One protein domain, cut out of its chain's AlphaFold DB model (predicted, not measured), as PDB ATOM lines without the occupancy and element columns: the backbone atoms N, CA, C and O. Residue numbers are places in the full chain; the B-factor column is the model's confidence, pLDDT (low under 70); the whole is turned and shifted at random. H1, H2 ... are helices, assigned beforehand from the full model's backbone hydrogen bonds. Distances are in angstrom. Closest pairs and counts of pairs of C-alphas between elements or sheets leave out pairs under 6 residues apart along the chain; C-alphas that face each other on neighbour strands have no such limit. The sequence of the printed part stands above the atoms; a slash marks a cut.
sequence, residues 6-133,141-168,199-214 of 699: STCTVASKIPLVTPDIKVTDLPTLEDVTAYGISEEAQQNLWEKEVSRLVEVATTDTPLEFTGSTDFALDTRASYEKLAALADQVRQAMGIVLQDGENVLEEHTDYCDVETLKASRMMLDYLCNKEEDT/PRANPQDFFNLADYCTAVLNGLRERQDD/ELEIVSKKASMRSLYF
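This is residues 6 to 133, 141 to 168 and 199 to 214 of the 699 residues of an uncharacterized protein of Monosporascus sp. MG133 (UniProt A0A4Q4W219). The model is a loose frame of helices built out from one long helix, H4: H5 turns back after it and crosses its later half, while H6 rises from its earlier half to meet H3, the two meeting near their last residues as a V. H7 runs nearly parallel to H4 but opposite ways and offset from its line, reaching out past the last residues of H4 with Phe 214 near Leu 104, and the last part of H5, residues 127 to 133, sticks out free. The short H1 packs on H3, H2 sits by the first end of H3, and two long loops, residues 13 to 31 and 59 to 75, join H1 to H2 and H3 to H4. The printed part has 172 residues with seven named helices, H1 to H7 in chain order, and no named strand, in the class all helix. It is loose, with a radius of gyration of the C-alphas of 20.0 A and spans of 68 by 47 by 31 A.

H4, residues 76 to 107, is the longest helix at 46.8 A, from C-alpha 76 at (267.140, 247.597, 218.086) to C-alpha 107 at (301.535, 278.427, 210.572). H5 is residues 113 to 133, 30.4 A; H6 is residues 145 to 164, 29.6 A; H3 is residues 39 to 58, 28.5 A. H7, residues 199 to 214, is 23.1 A long and ends with C-alpha 214 at (296.448, 280.623, 217.234). H1 is residues 6 to 12 and H2 residues 32 to 35.

H4 touches H5 with its residues 91 to 102 alone, closest at the C-alphas of Gly 94 and Ser 119, 5.2 A, at a steep tilt of 47 degrees, opposite ways. H4 touches H6 at Leu 85 and Phe 148, their closest C-alphas, 5.9 A apart; the tilt of 68 degrees is steep, but only just. H6 touches H3, the hub, at a steep tilt of 55 degrees, the same way, with the C-alphas of Ala 57 and Gly 161 closest at 5.6 A. H1 touches H3 at a shallow tilt of 20 degrees, opposite ways, with the C-alphas of Ser 6 and Val 50 closest at 6.3 A. H2 and H3 touch only at the corner, and only just, with 3 pairs of C-alphas within 8 A; the closest are those of Thr 33 and Glu 39, 6.3 A. H7 is close to but not clearly touching H4, with the C-alphas of Leu 104 and Phe 214 closest at 7.6 A. H3 and H4 are apart. Every O i to N i+4 pair is within hydrogen-bond range in H3, H4 and H7; H5 has 16 of 17, H6 15 of 16, H1 1 of 3 with 0 of 4 O i to N i+3 pairs, and H2 is too short for an O i to N i+4 pair.

The two C-alphas farthest apart, those of Thr 75 and Glu 199, are 67.8 A from each other. Residues 134 to 140 and 169 to 198 are not printed, with gaps between C-alphas of 13.5 A from 133 to 141 and 46.0 A from 168 to 199. The links H1 to H2 and H3 to H4 are long. The mean pLDDT of the printed part is 78.2, and 36 residues are under 70: 6 to 23, 129 to 133, 141 to 142, 163 to 168 and 199 to 203.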
ATOM      1  N   SER A   6     280.258 283.879 219.899       27.12
ATOM      2  CA  SER A   6     280.733 285.001 219.088       27.12
ATOM      3  C   SER A   6     282.264 285.119 219.130       27.12
ATOM      4  O   SER A   6     282.858 285.585 218.178       27.12
ATOM      5  N   THR A   7     282.961 284.647 220.161       32.72
ATOM      6  CA  THR A   7     284.429 284.757 220.237       32.72
ATOM      7  C   THR A   7     285.211 283.702 219.453       32.72
ATOM      8  O   THR A   7     286.427 283.802 219.446       32.72
ATOM      9  N   CYS A   8     284.593 282.727 218.779       32.06
ATOM     10  CA  CYS A   8     285.329 281.873 217.828       32.06
ATOM     11  C   CYS A   8     285.093 282.298 216.377       32.06
ATOM     12  O   CYS A   8     286.038 282.318 215.598       32.06
ATOM     13  N   THR A   9     283.885 282.746 216.030       34.28
ATOM     14  CA  THR A   9     283.543 283.146 214.651       34.28
ATOM     15  C   THR A   9     283.494 284.661 214.427       34.28
ATOM     16  O   THR A   9     283.784 285.124 213.329       34.28
ATOM     17  N   VAL A  10     283.275 285.475 215.470       32.19
ATOM     18  CA  VAL A  10     283.494 286.946 215.443       32.19
ATOM     19  C   VAL A  10     284.937 287.310 215.840       32.19
ATOM     20  O   VAL A  10     285.372 288.436 215.601       32.19
ATOM     21  N   ALA A  11     285.738 286.361 216.346       34.19
ATOM     22  CA  ALA A  11     287.183 286.551 216.554       34.19
ATOM     23  C   ALA A  11     288.044 286.376 215.291       34.19
ATOM     24  O   ALA A  11     289.268 286.440 215.375       34.19
ATOM     25  N   SER A  12     287.432 286.279 214.107       33.31
ATOM     26  CA  SER A  12     288.112 286.659 212.860       33.31
ATOM     27  C   SER A  12     288.423 288.166 212.814       33.31
ATOM     28  O   SER A  12     289.280 288.611 212.051       33.31
ATOM     29  N   LYS A  13     287.816 288.977 213.695       37.66
ATOM     30  CA  LYS A  13     288.355 290.291 214.057       37.66
ATOM     31  C   LYS A  13     289.250 290.137 215.276       37.66
ATOM     32  O   LYS A  13     288.795 290.238 216.412       37.66
ATOM     33  N   ILE A  14     290.539 289.943 215.007       37.44
ATOM     34  CA  ILE A  14     291.628 290.261 215.935       37.44
ATOM     35  C   ILE A  14     291.228 291.523 216.724       37.44
ATOM     36  O   ILE A  14     290.971 292.556 216.091       37.44
ATOM     37  N   PRO A  15     291.132 291.493 218.067       39.69
ATOM     38  CA  PRO A  15     290.920 292.718 218.826       39.69
ATOM     39  C   PRO A  15     292.063 293.670 218.479       39.69
ATOM     40  O   PRO A  15     293.199 293.216 218.364       39.69
ATOM     41  N   LEU A  16     291.794 294.965 218.288       40.94
ATOM     42  CA  LEU A  16     292.840 295.971 218.071       40.94
ATOM     43  C   LEU A  16     293.741 296.060 219.325       40.94
ATOM     44  O   LEU A  16     293.620 296.981 220.123       40.94
ATOM     45  N   VAL A  17     294.641 295.095 219.523       43.25
ATOM     46  CA  VAL A  17     295.644 295.059 220.603       43.25
ATOM     47  C   VAL A  17     296.663 296.184 220.404       43.25
ATOM     48  O   VAL A  17     297.325 296.614 221.341       43.25
ATOM     49  N   THR A  18     296.731 296.730 219.190       46.47
ATOM     50  CA  THR A  18     297.272 298.055 218.890       46.47
ATOM     51  C   THR A  18     296.385 298.684 217.810       46.47
ATOM     52  O   THR A  18     296.218 298.064 216.758       46.47
ATOM     53  N   PRO A  19     295.787 299.873 218.026       53.28
ATOM     54  CA  PRO A  19     294.904 300.505 217.041       53.28
ATOM     55  C   PRO A  19     295.572 300.746 215.675       53.28
ATOM     56  O   PRO A  19     294.883 300.882 214.667       53.28
ATOM     57  N   ASP A  20     296.906 300.699 215.643       58.38
ATOM     58  CA  ASP A  20     297.731 301.008 214.479       58.38
ATOM     59  C   ASP A  20     298.260 299.765 213.728       58.38
ATOM     60  O   ASP A  20     298.881 299.909 212.674       58.38
ATOM     61  N   ILE A  21     298.035 298.534 214.224       61.81
ATOM     62  CA  ILE A  21     298.555 297.302 213.596       61.81
ATOM     63  C   ILE A  21     297.410 296.362 213.220       61.81
ATOM     64  O   ILE A  21     296.822 295.681 214.057       61.81
ATOM     65  N   LYS A  22     297.148 296.267 211.914       68.25
ATOM     66  CA  LYS A  22     296.236 295.282 211.326       68.25
ATOM     67  C   LYS A  22     297.043 294.101 210.777       68.25
ATOM     68  O   LYS A  22     297.915 294.291 209.928       68.25
ATOM     69  N   VAL A  23     296.760 292.892 211.257       68.62
ATOM     70  CA  VAL A  23     297.235 291.639 210.646       68.62
ATOM     71  C   VAL A  23     296.097 291.140 209.756       68.62
ATOM     72  O   VAL A  23     294.987 290.947 210.240       68.62
ATOM     73  N   THR A  24     296.330 291.040 208.448       74.50
ATOM     74  CA  THR A  24     295.299 290.678 207.452       74.50
ATOM     75  C   THR A  24     295.517 289.302 206.836       74.50
ATOM     76  O   THR A  24     294.702 288.869 206.037       74.50
ATOM     77  N   ASP A  25     296.624 288.644 207.170       77.25
ATOM     78  CA  ASP A  25     297.094 287.388 206.586       77.25
ATOM     79  C   ASP A  25     296.978 286.214 207.569       77.25
ATOM     80  O   ASP A  25     297.834 285.334 207.595       77.25
ATOM     81  N   LEU A  26     295.958 286.227 208.432       79.56
ATOM     82  CA  LEU A  26     295.682 285.091 209.304       79.56
ATOM     83  C   LEU A  26     294.850 284.049 208.557       79.56
ATOM     84  O   LEU A  26     293.815 284.424 208.003       79.56
ATOM     85  N   PRO A  27     295.247 282.767 208.579       81.88
ATOM     86  CA  PRO A  27     294.386 281.712 208.084       81.88
ATOM     87  C   PRO A  27     293.170 281.580 209.000       81.88
ATOM     88  O   PRO A  27     293.258 281.680 210.231       81.88
ATOM     89  N   THR A  28     292.026 281.334 208.385       80.50
ATOM     90  CA  THR A  28     290.810 280.970 209.097       80.50
ATOM     91  C   THR A  28     290.959 279.528 209.575       80.50
ATOM     92  O   THR A  28     291.136 278.628 208.760       80.50
ATOM     93  N   LEU A  29     290.926 279.287 210.889       75.81
ATOM     94  CA  LEU A  29     290.791 277.911 211.377       75.81
ATOM     95  C   LEU A  29     289.366 277.424 211.101       75.81
ATOM     96  O   LEU A  29     288.423 278.194 211.272       75.81
ATOM     97  N   GLU A  30     289.227 276.153 210.718       79.81
ATOM     98  CA  GLU A  30     287.953 275.560 210.273       79.81
ATOM     99  C   GLU A  30     287.389 276.225 209.006       79.81
ATOM    100  O   GLU A  30     286.187 276.480 208.898       79.81
ATOM    101  N   ASP A  31     288.266 276.560 208.058       83.69
ATOM    102  CA  ASP A  31     287.864 277.137 206.781       83.69
ATOM    103  C   ASP A  31     287.109 276.108 205.931       83.69
ATOM    104  O   ASP A  31     287.689 275.162 205.393       83.69
ATOM    105  N   VAL A  32     285.797 276.302 205.787       85.69
ATOM    106  CA  VAL A  32     284.960 275.403 204.990       85.69
ATOM    107  C   VAL A  32     284.949 275.779 203.507       85.69
ATOM    108  O   VAL A  32     284.357 275.060 202.698       85.69
ATOM    109  N   THR A  33     285.623 276.864 203.107       87.12
ATOM    110  CA  THR A  33     285.719 277.254 201.693       87.12
ATOM    111  C   THR A  33     286.479 276.238 200.847       87.12
ATOM    112  O   THR A  33     286.147 276.048 199.673       87.12
ATOM    113  N   ALA A  34     287.404 275.487 201.457       85.38
ATOM    114  CA  ALA A  34     288.083 274.349 200.836       85.38
ATOM    115  C   ALA A  34     287.104 273.263 200.338       85.38
ATOM    116  O   ALA A  34     287.421 272.520 199.410       85.38
ATOM    117  N   TYR A  35     285.889 273.222 200.894       87.69
ATOM    118  CA  TYR A  35     284.815 272.295 200.528       87.69
ATOM    119  C   TYR A  35     283.787 272.901 199.556       87.69
ATOM    120  O   TYR A  35     282.694 272.365 199.380       87.69
ATOM    121  N   GLY A  36     284.117 274.021 198.903       89.94
ATOM    122  CA  GLY A  36     283.274 274.653 197.883       89.94
ATOM    123  C   GLY A  36     282.167 275.559 198.433       89.94
ATOM    124  O   GLY A  36     281.274 275.958 197.684       89.94
ATOM    125  N   ILE A  37     282.216 275.900 199.723       91.12
ATOM    126  CA  ILE A  37     281.320 276.877 200.353       91.12
ATOM    127  C   ILE A  37     281.899 278.284 200.137       91.12
ATOM    128  O   ILE A  37     283.097 278.495 200.271       91.12
ATOM    129  N   SER A  38     281.079 279.275 199.773       93.00
ATOM    130  CA  SER A  38     281.575 280.655 199.653       93.00
ATOM    131  C   SER A  38     281.840 281.272 201.029       93.00
ATOM    132  O   SER A  38     281.151 280.946 201.994       93.00
ATOM    133  N   GLU A  39     282.775 282.223 201.126       87.69
ATOM    134  CA  GLU A  39     283.050 282.949 202.383       87.69
ATOM    135  C   GLU A  39     281.780 283.585 202.981       87.69
ATOM    136  O   GLU A  39     281.551 283.534 204.188       87.69
ATOM    137  N   GLU A  40     280.908 284.138 202.130       90.56
ATOM    138  CA  GLU A  40     279.621 284.709 202.548       90.56
ATOM    139  C   GLU A  40     278.687 283.642 203.141       90.56
ATOM    140  O   GLU A  40     278.037 283.875 204.163       90.56
ATOM    141  N   ALA A  41     278.634 282.455 202.531       89.94
ATOM    142  CA  ALA A  41     277.830 281.349 203.035       89.94
ATOM    143  C   ALA A  41     278.390 280.798 204.354       89.94
ATOM    144  O   ALA A  41     277.614 280.550 205.275       89.94
ATOM    145  N   GLN A  42     279.712 280.672 204.481       87.19
ATOM    146  CA  GLN A  42     280.382 280.285 205.725       87.19
ATOM    147  C   GLN A  42     280.054 281.256 206.864       87.19
ATOM    148  O   GLN A  42     279.616 280.828 207.932       87.19
ATOM    149  N   GLN A  43     280.187 282.563 206.625       86.94
ATOM    150  CA  GLN A  43     279.863 283.585 207.620       86.94
ATOM    151  C   GLN A  43     278.388 283.513 208.047       86.94
ATOM    152  O   GLN A  43     278.082 283.578 209.236       86.94
ATOM    153  N   ASN A  44     277.474 283.316 207.095       89.50
ATOM    154  CA  ASN A  44     276.045 283.155 207.374       89.50
ATOM    155  C   ASN A  44     275.759 281.900 208.223       89.50
ATOM    156  O   ASN A  44     274.976 281.960 209.171       89.50
ATOM    157  N   LEU A  45     276.414 280.771 207.927       86.94
ATOM    158  CA  LEU A  45     276.291 279.542 208.721       86.94
ATOM    159  C   LEU A  45     276.754 279.760 210.165       86.94
ATOM    160  O   LEU A  45     276.063 279.365 211.101       86.94
ATOM    161  N   TRP A  46     277.879 280.443 210.352       86.31
ATOM    162  CA  TRP A  46     278.393 280.767 211.677       86.31
ATOM    163  C   TRP A  46     277.484 281.708 212.462       86.31
ATOM    164  O   TRP A  46     277.242 281.478 213.644       86.31
ATOM    165  N   GLU A  47     276.952 282.750 211.826       87.81
ATOM    166  CA  GLU A  47     276.013 283.676 212.466       87.81
ATOM    167  C   GLU A  47     274.723 282.973 212.894       87.81
ATOM    168  O   GLU A  47     274.220 283.221 213.996       87.81
ATOM    169  N   LYS A  48     274.216 282.058 212.063       88.94
ATOM    170  CA  LYS A  48     273.062 281.219 212.401       88.94
ATOM    171  C   LYS A  48     273.347 280.313 213.591       88.94
ATOM    172  O   LYS A  48     272.535 280.279 214.509       88.94
ATOM    173  N   GLU A  49     274.493 279.637 213.608       88.12
ATOM    174  CA  GLU A  49     274.842 278.726 214.700       88.12
ATOM    175  C   GLU A  49     275.048 279.466 216.026       88.12
ATOM    176  O   GLU A  49     274.517 279.069 217.063       88.12
ATOM    177  N   VAL A  50     275.737 280.610 215.996       85.44
ATOM    178  CA  VAL A  50     275.881 281.474 217.176       85.44
ATOM    179  C   VAL A  50     274.512 281.936 217.676       85.44
ATOM    180  O   VAL A  50     274.266 281.907 218.880       85.44
ATOM    181  N   SER A  51     273.616 282.339 216.772       89.25
ATOM    182  CA  SER A  51     272.266 282.780 217.140       89.25
ATOM    183  C   SER A  51     271.459 281.651 217.781       89.25
ATOM    184  O   SER A  51     270.885 281.858 218.848       89.25
ATOM    185  N   ARG A  52     271.487 280.449 217.190       91.88
ATOM    186  CA  ARG A  52     270.820 279.247 217.717       91.88
ATOM    187  C   ARG A  52     271.316 278.903 219.117       91.88
ATOM    188  O   ARG A  52     270.524 278.611 220.005       91.88
ATOM    189  N   LEU A  53     272.624 278.963 219.345       86.75
ATOM    190  CA  LEU A  53     273.195 278.629 220.646       86.75
ATOM    191  C   LEU A  53     272.941 279.695 221.701       86.75
ATOM    192  O   LEU A  53     272.724 279.352 222.858       86.75
ATOM    193  N   VAL A  54     272.925 280.975 221.326       85.06
ATOM    194  CA  VAL A  54     272.500 282.053 222.229       85.06
ATOM    195  C   VAL A  54     271.026 281.892 222.601       85.06
ATOM    196  O   VAL A  54     270.675 282.057 223.765       85.06
ATOM    197  N   GLU A  55     270.168 281.532 221.650       87.19
ATOM    198  CA  GLU A  55     268.761 281.224 221.921       87.19
ATOM    199  C   GLU A  55     268.631 280.048 222.897       87.19
ATOM    200  O   GLU A  55     267.979 280.177 223.929       87.19
ATOM    201  N   VAL A  56     269.335 278.944 222.641       84.81
ATOM    202  CA  VAL A  56     269.382 277.770 223.527       84.81
ATOM    203  C   VAL A  56     269.857 278.117 224.941       84.81
ATOM    204  O   VAL A  56     269.291 277.628 225.912       84.81
ATOM    205  N   ALA A  57     270.892 278.947 225.052       80.06
ATOM    206  CA  ALA A  57     271.436 279.432 226.319       80.06
ATOM    207  C   ALA A  57     270.396 280.243 227.111       80.06
ATOM    208  O   ALA A  57     270.080 279.977 228.267       80.06
ATOM    209  N   THR A  58     269.788 281.212 226.433       80.62
ATOM    210  CA  THR A  58     268.885 282.180 227.066       80.62
ATOM    211  C   THR A  58     267.488 281.644 227.360       80.62
ATOM    212  O   THR A  58     266.726 282.297 228.078       80.62
ATOM    213  N   THR A  59     267.123 280.485 226.812       80.88
ATOM    214  CA  THR A  59     265.782 279.928 226.974       80.88
ATOM    215  C   THR A  59     265.739 278.935 228.136       80.88
ATOM    216  O   THR A  59     266.451 277.938 228.154       80.88
ATOM    217  N   ASP A  60     264.810 279.141 229.074       79.81
ATOM    218  CA  ASP A  60     264.557 278.224 230.204       79.81
ATOM    219  C   ASP A  60     263.880 276.896 229.790       79.81
ATOM    220  O   ASP A  60     263.494 276.082 230.636       79.81
ATOM    221  N   THR A  61     263.684 276.662 228.490       84.62
ATOM    222  CA  THR A  61     263.071 275.434 227.983       84.62
ATOM    223  C   THR A  61     264.048 274.267 228.112       84.62
ATOM    224  O   THR A  61     265.181 274.371 227.638       84.62
ATOM    225  N   PRO A  62     263.627 273.132 228.700       87.19
ATOM    226  CA  PRO A  62     264.433 271.920 228.703       87.19
ATOM    227  C   PRO A  62     264.815 271.513 227.278       87.19
ATOM    228  O   PRO A  62     263.981 271.559 226.377       87.19
ATOM    229  N   LEU A  63     266.069 271.103 227.097       90.56
ATOM    230  CA  LEU A  63     266.550 270.610 225.811       90.56
ATOM    231  C   LEU A  63     265.915 269.257 225.495       90.56
ATOM    232  O   LEU A  63     265.846 268.381 226.361       90.56
ATOM    233  N   GLU A  64     265.506 269.097 224.242       92.88
ATOM    234  CA  GLU A  64     264.888 267.891 223.702       92.88
ATOM    235  C   GLU A  64     265.515 267.562 222.346       92.88
ATOM    236  O   GLU A  64     265.769 268.452 221.533       92.88
ATOM    237  N   PHE A  65     265.775 266.277 222.113       94.56
ATOM    238  CA  PHE A  65     266.140 265.772 220.798       94.56
ATOM    239  C   PHE A  65     264.874 265.394 220.027       94.56
ATOM    240  O   PHE A  65     263.995 264.722 220.562       94.56
ATOM    241  N   THR A  66     264.807 265.782 218.757       92.94
ATOM    242  CA  THR A  66     263.709 265.413 217.856       92.94
ATOM    243  C   THR A  66     264.277 264.710 216.633       92.94
ATOM    244  O   THR A  66     264.902 265.343 215.780       92.94
ATOM    245  N   GLY A  67     264.077 263.400 216.549       90.25
ATOM    246  CA  GLY A  67     264.467 262.586 215.409       90.25
ATOM    247  C   GLY A  67     263.364 262.447 214.363       90.25
ATOM    248  O   GLY A  67     262.237 262.927 214.501       90.25
ATOM    249  N   SER A  68     263.705 261.770 213.274       92.12
ATOM    250  CA  SER A  68     262.769 261.330 212.249       92.12
ATOM    251  C   SER A  68     261.891 260.173 212.743       92.12
ATOM    252  O   SER A  68     262.025 259.672 213.860       92.12
ATOM    253  N   THR A  69     260.995 259.680 211.884       89.50
ATOM    254  CA  THR A  69     260.131 258.525 212.196       89.50
ATOM    255  C   THR A  69     260.907 257.264 212.573       89.50
ATOM    256  O   THR A  69     260.355 256.382 213.226       89.50
ATOM    257  N   ASP A  70     262.184 257.183 212.199       86.94
ATOM    258  CA  ASP A  70     263.082 256.088 212.563       86.94
ATOM    259  C   ASP A  70     263.400 256.030 214.068       86.94
ATOM    260  O   ASP A  70     263.795 254.978 214.579       86.94
ATOM    261  N   PHE A  71     263.193 257.140 214.779       90.81
ATOM    262  CA  PHE A  71     263.400 257.287 216.219       90.81
ATOM    263  C   PHE A  71     262.095 257.334 217.026       90.81
ATOM    264  O   PHE A  71     262.119 257.470 218.252       90.81
ATOM    265  N   ALA A  72     260.952 257.114 216.367       89.56
ATOM    266  CA  ALA A  72     259.641 257.110 217.013       89.56
ATOM    267  C   ALA A  72     259.482 256.010 218.082       89.56
ATOM    268  O   ALA A  72     258.674 256.167 218.994       89.56
ATOM    269  N   LEU A  73     260.243 254.913 217.977       89.88
ATOM    270  CA  LEU A  73     260.244 253.780 218.908       89.88
ATOM    271  C   LEU A  73     261.679 253.436 219.331       89.88
ATOM    272  O   LEU A  73     262.609 253.601 218.545       89.88
ATOM    273  N   ASP A  74     261.868 252.922 220.546       90.31
ATOM    274  CA  ASP A  74     263.163 252.455 221.062       90.31
ATOM    275  C   ASP A  74     263.478 251.016 220.599       90.31
ATOM    276  O   ASP A  74     263.623 250.090 221.391       90.31
ATOM    277  N   THR A  75     263.555 250.799 219.284       90.06
ATOM    278  CA  THR A  75     263.850 249.471 218.712       90.06
ATOM    279  C   THR A  75     265.348 249.224 218.564       90.06
ATOM    280  O   THR A  75     266.143 250.163 218.472       90.06
ATOM    281  N   ARG A  76     265.753 247.956 218.428       87.62
ATOM    282  CA  ARG A  76     267.140 247.597 218.086       87.62
ATOM    283  C   ARG A  76     267.650 248.335 216.840       87.62
ATOM    284  O   ARG A  76     268.775 248.827 216.851       87.62
ATOM    285  N   ALA A  77     266.825 248.443 215.798       86.81
ATOM    286  CA  ALA A  77     267.184 249.155 214.574       86.81
ATOM    287  C   ALA A  77     267.441 250.650 214.834       86.81
ATOM    288  O   ALA A  77     268.373 251.223 214.274       86.81
ATOM    289  N   SER A  78     266.664 251.280 215.720       89.00
ATOM    290  CA  SER A  78     266.866 252.675 216.131       89.00
ATOM    291  C   SER A  78     268.192 252.860 216.886       89.00
ATOM    292  O   SER A  78     268.909 253.825 216.631       89.00
ATOM    293  N   TYR A  79     268.587 251.908 217.736       88.75
ATOM    294  CA  TYR A  79     269.911 251.911 218.376       88.75
ATOM    295  C   TYR A  79     271.062 251.744 217.376       88.75
ATOM    296  O   TYR A  79     272.059 252.462 217.460       88.75
ATOM    297  N   GLU A  80     270.929 250.833 216.411       86.94
ATOM    298  CA  GLU A  80     271.927 250.639 215.349       86.94
ATOM    299  C   GLU A  80     272.052 251.894 214.463       86.94
ATOM    300  O   GLU A  80     273.165 252.297 214.119       86.94
ATOM    301  N   LYS A  81     270.938 252.583 214.175       88.50
ATOM    302  CA  LYS A  81     270.933 253.884 213.483       88.50
ATOM    303  C   LYS A  81     271.616 254.982 214.300       88.50
ATOM    304  O   LYS A  81     272.397 255.739 213.732       88.50
ATOM    305  N   LEU A  82     271.379 255.062 215.613       90.31
ATOM    306  CA  LEU A  82     272.085 256.016 216.478       90.31
ATOM    307  C   LEU A  82     273.598 255.754 216.486       90.31
ATOM    308  O   LEU A  82     274.381 256.698 216.388       90.31
ATOM    309  N   ALA A  83     274.018 254.490 216.560       87.69
ATOM    310  CA  ALA A  83     275.432 254.131 216.486       87.69
ATOM    311  C   ALA A  83     276.051 254.531 215.134       87.69
ATOM    312  O   ALA A  83     277.155 255.076 215.103       87.69
ATOM    313  N   ALA A  84     275.324 254.340 214.027       86.25
ATOM    314  CA  ALA A  84     275.749 254.783 212.699       86.25
ATOM    315  C   ALA A  84     275.854 256.318 212.593       86.25
ATOM    316  O   ALA A  84     276.815 256.826 212.016       86.25
ATOM    317  N   LEU A  85     274.917 257.067 213.188       90.12
ATOM    318  CA  LEU A  85     275.002 258.530 213.281       90.12
ATOM    319  C   LEU A  85     276.217 258.974 214.101       90.12
ATOM    320  O   LEU A  85     276.944 259.872 213.684       90.12
ATOM    321  N   ALA A  86     276.478 258.325 215.238       88.69
ATOM    322  CA  ALA A  86     277.661 258.597 216.050       88.69
ATOM    323  C   ALA A  86     278.958 258.334 215.260       88.69
ATOM    324  O   ALA A  86     279.898 259.126 215.338       88.69
ATOM    325  N   ASP A  87     279.000 257.274 214.447       85.00
ATOM    326  CA  ASP A  87     280.115 257.017 213.534       85.00
ATOM    327  C   ASP A  87     280.288 258.142 212.509       85.00
ATOM    328  O   ASP A  87     281.404 258.632 212.347       85.00
ATOM    329  N   GLN A  88     279.214 258.621 211.878       87.56
ATOM    330  CA  GLN A  88     279.283 259.752 210.942       87.56
ATOM    331  C   GLN A  88     279.793 261.033 211.617       87.56
ATOM    332  O   GLN A  88     280.664 261.713 211.074       87.56
ATOM    333  N   VAL A  89     279.315 261.353 212.826       88.19
ATOM    334  CA  VAL A  89     279.795 262.533 213.570       88.19
ATOM    335  C   VAL A  89     281.273 262.377 213.915       88.19
ATOM    336  O   VAL A  89     282.047 263.320 213.760       88.19
ATOM    337  N   ARG A  90     281.705 261.176 214.314       86.62
ATOM    338  CA  ARG A  90     283.119 260.887 214.567       86.62
ATOM    339  C   ARG A  90     283.971 261.110 213.318       86.62
ATOM    340  O   ARG A  90     285.056 261.669 213.441       86.62
ATOM    341  N   GLN A  91     283.511 260.679 212.144       86.69
ATOM    342  CA  GLN A  91     284.213 260.899 210.876       86.69
ATOM    343  C   GLN A  91     284.369 262.394 210.586       86.69
ATOM    344  O   GLN A  91     285.490 262.852 210.368       86.69
ATOM    345  N   ALA A  92     283.279 263.162 210.692       88.88
ATOM    346  CA  ALA A  92     283.303 264.613 210.519       88.88
ATOM    347  C   ALA A  92     284.278 265.293 211.497       88.88
ATOM    348  O   ALA A  92     285.077 266.134 211.094       88.88
ATOM    349  N   MET A  93     284.296 264.871 212.765       87.19
ATOM    350  CA  MET A  93     285.279 265.352 213.742       87.19
ATOM    351  C   MET A  93     286.723 265.015 213.355       87.19
ATOM    352  O   MET A  93     287.622 265.805 213.626       87.19
ATOM    353  N   GLY A  94     286.963 263.848 212.751       87.19
ATOM    354  CA  GLY A  94     288.283 263.452 212.258       87.19
ATOM    355  C   GLY A  94     288.805 264.391 211.172       87.19
ATOM    356  O   GLY A  94     289.972 264.766 211.220       87.19
ATOM    357  N   ILE A  95     287.926 264.816 210.259       89.50
ATOM    358  CA  ILE A  95     288.233 265.798 209.207       89.50
ATOM    359  C   ILE A  95     288.570 267.161 209.830       89.50
ATOM    360  O   ILE A  95     289.647 267.692 209.596       89.50
ATOM    361  N   VAL A  96     287.707 267.670 210.716       88.38
ATOM    362  CA  VAL A  96     287.900 268.952 211.431       88.38
ATOM    363  C   VAL A  96     289.207 268.980 212.241       88.38
ATOM    364  O   VAL A  96     289.930 269.982 212.291       88.38
ATOM    365  N   LEU A  97     289.542 267.859 212.891       87.31
ATOM    366  CA  LEU A  97     290.812 267.707 213.596       87.31
ATOM    367  C   LEU A  97     291.986 267.766 212.621       87.31
ATOM    368  O   LEU A  97     292.877 268.587 212.826       87.31
ATOM    369  N   GLN A  98     291.955 266.958 211.560       89.62
ATOM    370  CA  GLN A  98     293.012 266.905 210.552       89.62
ATOM    371  C   GLN A  98     293.265 268.274 209.914       89.62
ATOM    372  O   GLN A  98     294.410 268.713 209.860       89.62
ATOM    373  N   ASP A  99     292.209 268.955 209.471       89.75
ATOM    374  CA  ASP A  99     292.311 270.246 208.793       89.75
ATOM    375  C   ASP A  99     292.894 271.312 209.717       89.75
ATOM    376  O   ASP A  99     293.828 272.021 209.345       89.75
ATOM    377  N   GLY A 100     292.400 271.401 210.952       87.19
ATOM    378  CA  GLY A 100     292.926 272.393 211.879       87.19
ATOM    379  C   GLY A 100     294.346 272.099 212.358       87.19
ATOM    380  O   GLY A 100     295.116 273.041 212.507       87.19
ATOM    381  N   GLU A 101     294.729 270.832 212.557       87.06
ATOM    382  CA  GLU A 101     296.121 270.497 212.894       87.06
ATOM    383  C   GLU A 101     297.072 270.735 211.709       87.06
ATOM    384  O   GLU A 101     298.183 271.207 211.931       87.06
ATOM    385  N   ASN A 102     296.634 270.513 210.461       88.50
ATOM    386  CA  ASN A 102     297.400 270.897 209.267       88.50
ATOM    387  C   ASN A 102     297.625 272.421 209.226       88.50
ATOM    388  O   ASN A 102     298.750 272.881 209.041       88.50
ATOM    389  N   VAL A 103     296.577 273.224 209.460       87.38
ATOM    390  CA  VAL A 103     296.700 274.694 209.504       87.38
ATOM    391  C   VAL A 103     297.644 275.133 210.626       87.38
ATOM    392  O   VAL A 103     298.448 276.048 210.428       87.38
ATOM    393  N   LEU A 104     297.571 274.486 211.796       84.81
ATOM    394  CA  LEU A 104     298.474 274.759 212.912       84.81
ATOM    395  C   LEU A 104     299.918 274.372 212.591       84.81
ATOM    396  O   LEU A 104     300.796 275.157 212.928       84.81
ATOM    397  N   GLU A 105     300.164 273.233 211.937       87.12
ATOM    398  CA  GLU A 105     301.497 272.787 211.500       87.12
ATOM    399  C   GLU A 105     302.121 273.763 210.494       87.12
ATOM    400  O   GLU A 105     303.300 274.096 210.595       87.12
ATOM    401  N   GLU A 106     301.328 274.269 209.548       87.00
ATOM    402  CA  GLU A 106     301.804 275.197 208.519       87.00
ATOM    403  C   GLU A 106     302.162 276.584 209.069       87.00
ATOM    404  O   GLU A 106     303.048 277.258 208.537       87.00
ATOM    405  N   HIS A 107     301.469 277.034 210.121       82.94
ATOM    406  CA  HIS A 107     301.535 278.427 210.572       82.94
ATOM    407  C   HIS A 107     302.113 278.610 211.983       82.94
ATOM    408  O   HIS A 107     302.384 279.751 212.376       82.94
ATOM    409  N   THR A 108     302.297 277.535 212.760       79.31
ATOM    410  CA  THR A 108     302.751 277.591 214.160       79.31
ATOM    411  C   THR A 108     303.509 276.346 214.625       79.31
ATOM    412  O   THR A 108     303.357 275.260 214.089       79.31
ATOM    413  N   ASP A 109     304.223 276.480 215.745       75.44
ATOM    414  CA  ASP A 109     304.816 275.341 216.463       75.44
ATOM    415  C   ASP A 109     303.842 274.687 217.476       75.44
ATOM    416  O   ASP A 109     304.261 273.892 218.316       75.44
ATOM    417  N   TYR A 110     302.549 275.047 217.461       70.75
ATOM    418  CA  TYR A 110     301.546 274.572 218.431       70.75
ATOM    419  C   TYR A 110     300.761 273.334 217.972       70.75
ATOM    420  O   TYR A 110     299.816 272.941 218.654       70.75
ATOM    421  N   CYS A 111     301.131 272.736 216.837       79.44
ATOM    422  CA  CYS A 111     300.503 271.521 216.324       79.44
ATOM    423  C   CYS A 111     300.661 270.350 217.305       79.44
ATOM    424  O   CYS A 111     301.769 270.043 217.766       79.44
ATOM    425  N   ASP A 112     299.556 269.666 217.602       80.94
ATOM    426  CA  ASP A 112     299.594 268.397 218.315       80.94
ATOM    427  C   ASP A 112     299.824 267.262 217.314       80.94
ATOM    428  O   ASP A 112     298.900 266.671 216.748       80.94
ATOM    429  N   VAL A 113     301.103 266.938 217.129       83.31
ATOM    430  CA  VAL A 113     301.573 265.901 216.204       83.31
ATOM    431  C   VAL A 113     300.915 264.539 216.462       83.31
ATOM    432  O   VAL A 113     300.703 263.771 215.522       83.31
ATOM    433  N   GLU A 114     300.585 264.206 217.711       82.50
ATOM    434  CA  GLU A 114     299.936 262.930 218.025       82.50
ATOM    435  C   GLU A 114     298.455 262.952 217.640       82.50
ATOM    436  O   GLU A 114     297.954 261.978 217.071       82.50
ATOM    437  N   THR A 115     297.774 264.079 217.856       81.56
ATOM    438  CA  THR A 115     296.403 264.281 217.368       81.56
ATOM    439  C   THR A 115     296.344 264.234 215.841       81.56
ATOM    440  O   THR A 115     295.510 263.503 215.307       81.56
ATOM    441  N   LEU A 116     297.274 264.899 215.147       83.69
ATOM    442  CA  LEU A 116     297.386 264.892 213.684       83.69
ATOM    443  C   LEU A 116     297.615 263.480 213.119       83.69
ATOM    444  O   LEU A 116     296.977 263.057 212.156       83.69
ATOM    445  N   LYS A 117     298.523 262.707 213.726       86.19
ATOM    446  CA  LYS A 117     298.748 261.307 213.335       86.19
ATOM    447  C   LYS A 117     297.503 260.456 213.567       86.19
ATOM    448  O   LYS A 117     297.162 259.635 212.717       86.19
ATOM    449  N   ALA A 118     296.834 260.632 214.706       82.50
ATOM    450  CA  ALA A 118     295.656 259.854 215.060       82.50
ATOM    451  C   ALA A 118     294.463 260.148 214.135       82.50
ATOM    452  O   ALA A 118     293.778 259.207 213.727       82.50
ATOM    453  N   SER A 119     294.224 261.415 213.774       85.38
ATOM    454  CA  SER A 119     293.197 261.784 212.791       85.38
ATOM    455  C   SER A 119     293.518 261.201 211.421       85.38
ATOM    456  O   SER A 119     292.644 260.579 210.818       85.38
ATOM    457  N   ARG A 120     294.779 261.282 210.979       87.50
ATOM    458  CA  ARG A 120     295.216 260.718 209.697       87.50
ATOM    459  C   ARG A 120     295.012 259.211 209.624       87.50
ATOM    460  O   ARG A 120     294.371 258.736 208.697       87.50
ATOM    461  N   MET A 121     295.470 258.464 210.633       86.38
ATOM    462  CA  MET A 121     295.255 257.012 210.693       86.38
ATOM    463  C   MET A 121     293.768 256.649 210.667       86.38
ATOM    464  O   MET A 121     293.385 255.655 210.052       86.38
ATOM    465  N   MET A 122     292.922 257.435 211.342       84.12
ATOM    466  CA  MET A 122     291.481 257.205 211.339       84.12
ATOM    467  C   MET A 122     290.873 257.440 209.952       84.12
ATOM    468  O   MET A 122     290.079 256.615 209.511       84.12
ATOM    469  N   LEU A 123     291.233 258.536 209.280       86.44
ATOM    470  CA  LEU A 123     290.737 258.866 207.943       86.44
ATOM    471  C   LEU A 123     291.240 257.868 206.894       86.44
ATOM    472  O   LEU A 123     290.431 257.361 206.126       86.44
ATOM    473  N   ASP A 124     292.520 257.493 206.931       86.69
ATOM    474  CA  ASP A 124     293.089 256.469 206.046       86.69
ATOM    475  C   ASP A 124     292.354 255.130 206.210       86.69
ATOM    476  O   ASP A 124     292.002 254.477 205.228       86.69
ATOM    477  N   TYR A 125     292.065 254.722 207.453       83.94
ATOM    478  CA  TYR A 125     291.278 253.514 207.721       83.94
ATOM    479  C   TYR A 125     289.867 253.591 207.123       83.94
ATOM    480  O   TYR A 125     289.373 252.595 206.601       83.94
ATOM    481  N   LEU A 126     289.212 254.750 207.203       79.12
ATOM    482  CA  LEU A 126     287.860 254.943 206.676       79.12
ATOM    483  C   LEU A 126     287.841 254.907 205.145       79.12
ATOM    484  O   LEU A 126     287.026 254.177 204.589       79.12
ATOM    485  N   CYS A 127     288.774 255.605 204.491       79.81
ATOM    486  CA  CYS A 127     288.909 255.600 203.035       79.81
ATOM    487  C   CYS A 127     289.170 254.187 202.495       79.81
ATOM    488  O   CYS A 127     288.512 253.758 201.555       79.81
ATOM    489  N   ASN A 128     290.065 253.425 203.136       78.94
ATOM    490  CA  ASN A 128     290.371 252.053 202.716       78.94
ATOM    491  C   ASN A 128     289.202 251.083 202.968       78.94
ATOM    492  O   ASN A 128     289.004 250.131 202.222       78.94
ATOM    493  N   LYS A 129     288.407 251.306 204.024       69.94
ATOM    494  CA  LYS A 129     287.263 250.445 204.349       69.94
ATOM    495  C   LYS A 129     286.135 250.565 203.325       69.94
ATOM    496  O   LYS A 129     285.449 249.573 203.087       69.94
ATOM    497  N   GLU A 130     285.927 251.749 202.751       59.66
ATOM    498  CA  GLU A 130     284.917 251.951 201.706       59.66
ATOM    499  C   GLU A 130     285.230 251.122 200.452       59.66
ATOM    500  O   GLU A 130     284.308 250.526 199.894       59.66
ATOM    501  N   GLU A 131     286.512 250.980 200.091       55.75
ATOM    502  CA  GLU A 131     286.963 250.140 198.969       55.75
ATOM    503  C   GLU A 131     286.701 248.637 199.203       55.75
ATOM    504  O   GLU A 131     286.341 247.921 198.270       55.75
ATOM    505  N   ASP A 132     286.796 248.155 200.449       54.91
ATOM    506  CA  ASP A 132     286.592 246.737 200.798       54.91
ATOM    507  C   ASP A 132     285.108 246.346 200.987       54.91
ATOM    508  O   ASP A 132     284.743 245.167 200.929       54.91
ATOM    509  N   THR A 133     284.220 247.308 201.261       51.19
ATOM    510  CA  THR A 133     282.800 247.026 201.556       51.19
ATOM    511  C   THR A 133     281.921 246.740 200.338       51.19
ATOM    512  O   THR A 133     280.780 246.313 200.524       51.19
ATOM    513  N   PRO A 141     272.597 250.189 207.520       62.25
ATOM    514  CA  PRO A 141     271.462 251.098 207.579       62.25
ATOM    515  C   PRO A 141     271.945 252.540 207.396       62.25
ATOM    516  O   PRO A 141     272.614 253.097 208.268       62.25
ATOM    517  N   ARG A 142     271.643 253.154 206.247       66.94
ATOM    518  CA  ARG A 142     271.962 254.566 206.018       66.94
ATOM    519  C   ARG A 142     271.026 255.402 206.879       66.94
ATOM    520  O   ARG A 142     269.818 255.409 206.656       66.94
ATOM    521  N   ALA A 143     271.592 256.071 207.876       74.31
ATOM    522  CA  ALA A 143     270.848 256.998 208.709       74.31
ATOM    523  C   ALA A 143     270.363 258.201 207.885       74.31
ATOM    524  O   ALA A 143     270.999 258.607 206.909       74.31
ATOM    525  N   ASN A 144     269.218 258.760 208.274       86.38
ATOM    526  CA  ASN A 144     268.649 259.935 207.631       86.38
ATOM    527  C   ASN A 144     269.587 261.146 207.829       86.38
ATOM    528  O   ASN A 144     269.927 261.453 208.975       86.38
ATOM    529  N   PRO A 145     269.974 261.874 206.763       87.62
ATOM    530  CA  PRO A 145     270.814 263.066 206.885       87.62
ATOM    531  C   PRO A 145     270.247 264.128 207.833       87.62
ATOM    532  O   PRO A 145     271.008 264.832 208.486       87.62
ATOM    533  N   GLN A 146     268.919 264.237 207.950       91.56
ATOM    534  CA  GLN A 146     268.306 265.183 208.882       91.56
ATOM    535  C   GLN A 146     268.612 264.831 210.342       91.56
ATOM    536  O   GLN A 146     268.867 265.721 211.149       91.56
ATOM    537  N   ASP A 147     268.635 263.542 210.674       91.69
ATOM    538  CA  ASP A 147     268.903 263.089 212.037       91.69
ATOM    539  C   ASP A 147     270.359 263.313 212.444       91.69
ATOM    540  O   ASP A 147     270.642 263.560 213.614       91.69
ATOM    541  N   PHE A 148     271.278 263.286 211.476       91.44
ATOM    542  CA  PHE A 148     272.667 263.683 211.689       91.44
ATOM    543  C   PHE A 148     272.766 265.142 212.150       91.44
ATOM    544  O   PHE A 148     273.398 265.416 213.173       91.44
ATOM    545  N   PHE A 149     272.101 266.068 211.450       91.50
ATOM    546  CA  PHE A 149     272.093 267.480 211.838       91.50
ATOM    547  C   PHE A 149     271.381 267.698 213.175       91.50
ATOM    548  O   PHE A 149     271.928 268.367 214.045       91.50
ATOM    549  N   ASN A 150     270.228 267.058 213.391       93.94
ATOM    550  CA  ASN A 150     269.501 267.158 214.658       93.94
ATOM    551  C   ASN A 150     270.338 266.636 215.840       93.94
ATOM    552  O   ASN A 150     270.300 267.207 216.931       93.94
ATOM    553  N   LEU A 151     271.120 265.568 215.638       92.69
ATOM    554  CA  LEU A 151     272.007 265.023 216.667       92.69
ATOM    555  C   LEU A 151     273.163 265.980 216.957       92.69
ATOM    556  O   LEU A 151     273.463 266.223 218.128       92.69
ATOM    557  N   ALA A 152     273.794 266.533 215.920       91.62
ATOM    558  CA  ALA A 152     274.863 267.516 216.072       91.62
ATOM    559  C   ALA A 152     274.369 268.771 216.812       91.62
ATOM    560  O   ALA A 152     274.991 269.179 217.796       91.62
ATOM    561  N   ASP A 153     273.216 269.311 216.410       92.38
ATOM    562  CA  ASP A 153     272.568 270.473 217.022       92.38
ATOM    563  C   ASP A 153     272.227 270.234 218.493       92.38
ATOM    564  O   ASP A 153     272.417 271.123 219.330       92.38
ATOM    565  N   TYR A 154     271.739 269.036 218.822       94.25
ATOM    566  CA  TYR A 154     271.428 268.661 220.195       94.25
ATOM    567  C   TYR A 154     272.696 268.502 221.046       94.25
ATOM    568  O   TYR A 154     272.757 269.013 222.165       94.25
ATOM    569  N   CYS A 155     273.749 267.870 220.517       91.94
ATOM    570  CA  CYS A 155     275.026 267.732 221.224       91.94
ATOM    571  C   CYS A 155     275.653 269.096 221.540       91.94
ATOM    572  O   CYS A 155     276.081 269.335 222.672       91.94
ATOM    573  N   THR A 156     275.690 270.014 220.572       90.81
ATOM    574  CA  THR A 156     276.235 271.367 220.769       90.81
ATOM    575  C   THR A 156     275.360 272.208 221.699       90.81
ATOM    576  O   THR A 156     275.900 272.933 222.537       90.81
ATOM    577  N   ALA A 157     274.031 272.055 221.644       90.94
ATOM    578  CA  ALA A 157     273.101 272.688 222.579       90.94
ATOM    579  C   ALA A 157     273.343 272.240 224.031       90.94
ATOM    580  O   ALA A 157     273.445 273.080 224.927       90.94
ATOM    581  N   VAL A 158     273.507 270.934 224.264       90.62
ATOM    582  CA  VAL A 158     273.817 270.367 225.588       90.62
ATOM    583  C   VAL A 158     275.160 270.886 226.105       90.62
ATOM    584  O   VAL A 158     275.256 271.308 227.259       90.62
ATOM    585  N   LEU A 159     276.198 270.908 225.262       87.69
ATOM    586  CA  LEU A 159     277.508 271.451 225.636       87.69
ATOM    587  C   LEU A 159     277.439 272.940 225.993       87.69
ATOM    588  O   LEU A 159     278.084 273.375 226.948       87.69
ATOM    589  N   ASN A 160     276.644 273.717 225.260       83.19
ATOM    590  CA  ASN A 160     276.464 275.137 225.532       83.19
ATOM    591  C   ASN A 160     275.684 275.383 226.836       83.19
ATOM    592  O   ASN A 160     276.112 276.195 227.658       83.19
ATOM    593  N   GLY A 161     274.611 274.623 227.083       79.25
ATOM    594  CA  GLY A 161     273.808 274.727 228.308       79.25
ATOM    595  C   GLY A 161     274.577 274.382 229.592       79.25
ATOM    596  O   GLY A 161     274.288 274.929 230.657       79.25
ATOM    597  N   LEU A 162     275.596 273.520 229.510       74.62
ATOM    598  CA  LEU A 162     276.483 273.210 230.640       74.62
ATOM    599  C   LEU A 162     277.343 274.397 231.074       74.62
ATOM    600  O   LEU A 162     277.575 274.568 232.273       74.62
ATOM    601  N   ARG A 163     277.801 275.198 230.108       64.69
ATOM    602  CA  ARG A 163     278.705 276.328 230.335       64.69
ATOM    603  C   ARG A 163     278.007 277.461 231.080       64.69
ATOM    604  O   ARG A 163     278.497 277.906 232.108       64.69
ATOM    605  N   GLU A 164     276.849 277.900 230.601       58.81
ATOM    606  CA  GLU A 164     276.150 279.058 231.177       58.81
ATOM    607  C   GLU A 164     275.727 278.827 232.632       58.81
ATOM    608  O   GLU A 164     275.890 279.692 233.489       58.81
ATOM    609  N   ARG A 165     275.318 277.599 232.959       56.94
ATOM    610  CA  ARG A 165     274.902 277.220 234.319       56.94
ATOM    611  C   ARG A 165     276.053 277.150 235.324       56.94
ATOM    612  O   ARG A 165     275.815 277.015 236.528       56.94
ATOM    613  N   GLN A 166     277.303 277.214 234.868       54.66
ATOM    614  CA  GLN A 166     278.462 277.375 235.748       54.66
ATOM    615  C   GLN A 166     278.751 278.852 236.079       54.66
ATOM    616  O   GLN A 166     279.340 279.106 237.133       54.66
ATOM    617  N   ASP A 167     278.245 279.803 235.282       49.88
ATOM    618  CA  ASP A 167     278.605 281.230 235.313       49.88
ATOM    619  C   ASP A 167     277.552 282.161 235.969       49.88
ATOM    620  O   ASP A 167     277.756 283.375 236.059       49.88
ATOM    621  N   ASP A 168     276.450 281.623 236.505       37.62
ATOM    622  CA  ASP A 168     275.373 282.412 237.130       37.62
ATOM    623  C   ASP A 168     275.759 283.025 238.497       37.62
ATOM    624  O   ASP A 168     275.402 282.518 239.567       37.62
ATOM    625  N   GLU A 199     311.097 299.034 213.097       48.44
ATOM    626  CA  GLU A 199     310.641 298.062 212.088       48.44
ATOM    627  C   GLU A 199     310.608 296.614 212.628       48.44
ATOM    628  O   GLU A 199     309.647 295.873 212.414       48.44
ATOM    629  N   LEU A 200     311.611 296.242 213.433       50.06
ATOM    630  CA  LEU A 200     311.658 294.981 214.191       50.06
ATOM    631  C   LEU A 200     310.577 294.920 215.278       50.06
ATOM    632  O   LEU A 200     310.082 293.838 215.589       50.06
ATOM    633  N   GLU A 201     310.178 296.071 215.823       59.56
ATOM    634  CA  GLU A 201     309.114 296.158 216.820       59.56
ATOM    635  C   GLU A 201     307.750 295.856 216.185       59.56
ATOM    636  O   GLU A 201     306.984 295.064 216.726       59.56
ATOM    637  N   ILE A 202     307.465 296.385 214.989       62.06
ATOM    638  CA  ILE A 202     306.223 296.084 214.257       62.06
ATOM    639  C   ILE A 202     306.168 294.609 213.836       62.06
ATOM    640  O   ILE A 202     305.125 293.972 213.991       62.06
ATOM    641  N   VAL A 203     307.270 294.041 213.332       62.00
ATOM    642  CA  VAL A 203     307.333 292.617 212.947       62.00
ATOM    643  C   VAL A 203     307.163 291.707 214.167       62.00
ATOM    644  O   VAL A 203     306.376 290.762 214.114       62.00
ATOM    645  N   SER A 204     307.818 292.030 215.285       71.69
ATOM    646  CA  SER A 204     307.677 291.313 216.560       71.69
ATOM    647  C   SER A 204     306.248 291.392 217.115       71.69
ATOM    648  O   SER A 204     305.679 290.382 217.537       71.69
ATOM    649  N   LYS A 205     305.611 292.568 217.031       72.38
ATOM    650  CA  LYS A 205     304.204 292.763 217.410       72.38
ATOM    651  C   LYS A 205     303.264 291.946 216.527       72.38
ATOM    652  O   LYS A 205     302.414 291.242 217.058       72.38
ATOM    653  N   LYS A 206     303.439 291.969 215.200       75.12
ATOM    654  CA  LYS A 206     302.644 291.141 214.273       75.12
ATOM    655  C   LYS A 206     302.807 289.649 214.562       75.12
ATOM    656  O   LYS A 206     301.803 288.954 214.643       75.12
ATOM    657  N   ALA A 207     304.032 289.163 214.772       76.69
ATOM    658  CA  ALA A 207     304.286 287.765 215.127       76.69
ATOM    659  C   ALA A 207     303.604 287.377 216.449       76.69
ATOM    660  O   ALA A 207     302.907 286.371 216.507       76.69
ATOM    661  N   SER A 208     303.705 288.228 217.471       72.56
ATOM    662  CA  SER A 208     303.046 288.009 218.765       72.56
ATOM    663  C   SER A 208     301.519 287.980 218.646       72.56
ATOM    664  O   SER A 208     300.861 287.158 219.279       72.56
ATOM    665  N   MET A 209     300.946 288.840 217.796       75.38
ATOM    666  CA  MET A 209     299.513 288.844 217.492       75.38
ATOM    667  C   MET A 209     299.062 287.560 216.791       75.38
ATOM    668  O   MET A 209     297.995 287.041 217.116       75.38
ATOM    669  N   ARG A 210     299.879 287.021 215.876       78.75
ATOM    670  CA  ARG A 210     299.626 285.712 215.252       78.75
ATOM    671  C   ARG A 210     299.655 284.599 216.290       78.75
ATOM    672  O   ARG A 210     298.696 283.843 216.386       78.75
ATOM    673  N   SER A 211     300.697 284.539 217.120       74.62
ATOM    674  CA  SER A 211     300.792 283.543 218.194       74.62
ATOM    675  C   SER A 211     299.607 283.625 219.158       74.62
ATOM    676  O   SER A 211     299.077 282.592 219.552       74.62
ATOM    677  N   LEU A 212     299.148 284.833 219.502       75.19
ATOM    678  CA  LEU A 212     297.975 285.023 220.355       75.19
ATOM    679  C   LEU A 212     296.691 284.513 219.689       75.19
ATOM    680  O   LEU A 212     295.902 283.852 220.357       75.19
ATOM    681  N   TYR A 213     296.489 284.789 218.398       80.00
ATOM    682  CA  TYR A 213     295.347 284.275 217.638       80.00
ATOM    683  C   TYR A 213     295.303 282.744 217.660       80.00
ATOM    684  O   TYR A 213     294.321 282.166 218.125       80.00
ATOM    685  N   PHE A 214     296.391 282.085 217.259       79.06
ATOM    686  CA  PHE A 214     296.448 280.623 217.234       79.06
ATOM    687  C   PHE A 214     296.316 280.009 218.626       79.06
ATOM    688  O   PHE A 214     295.618 279.012 218.789       79.06
TER     689      PHE A 214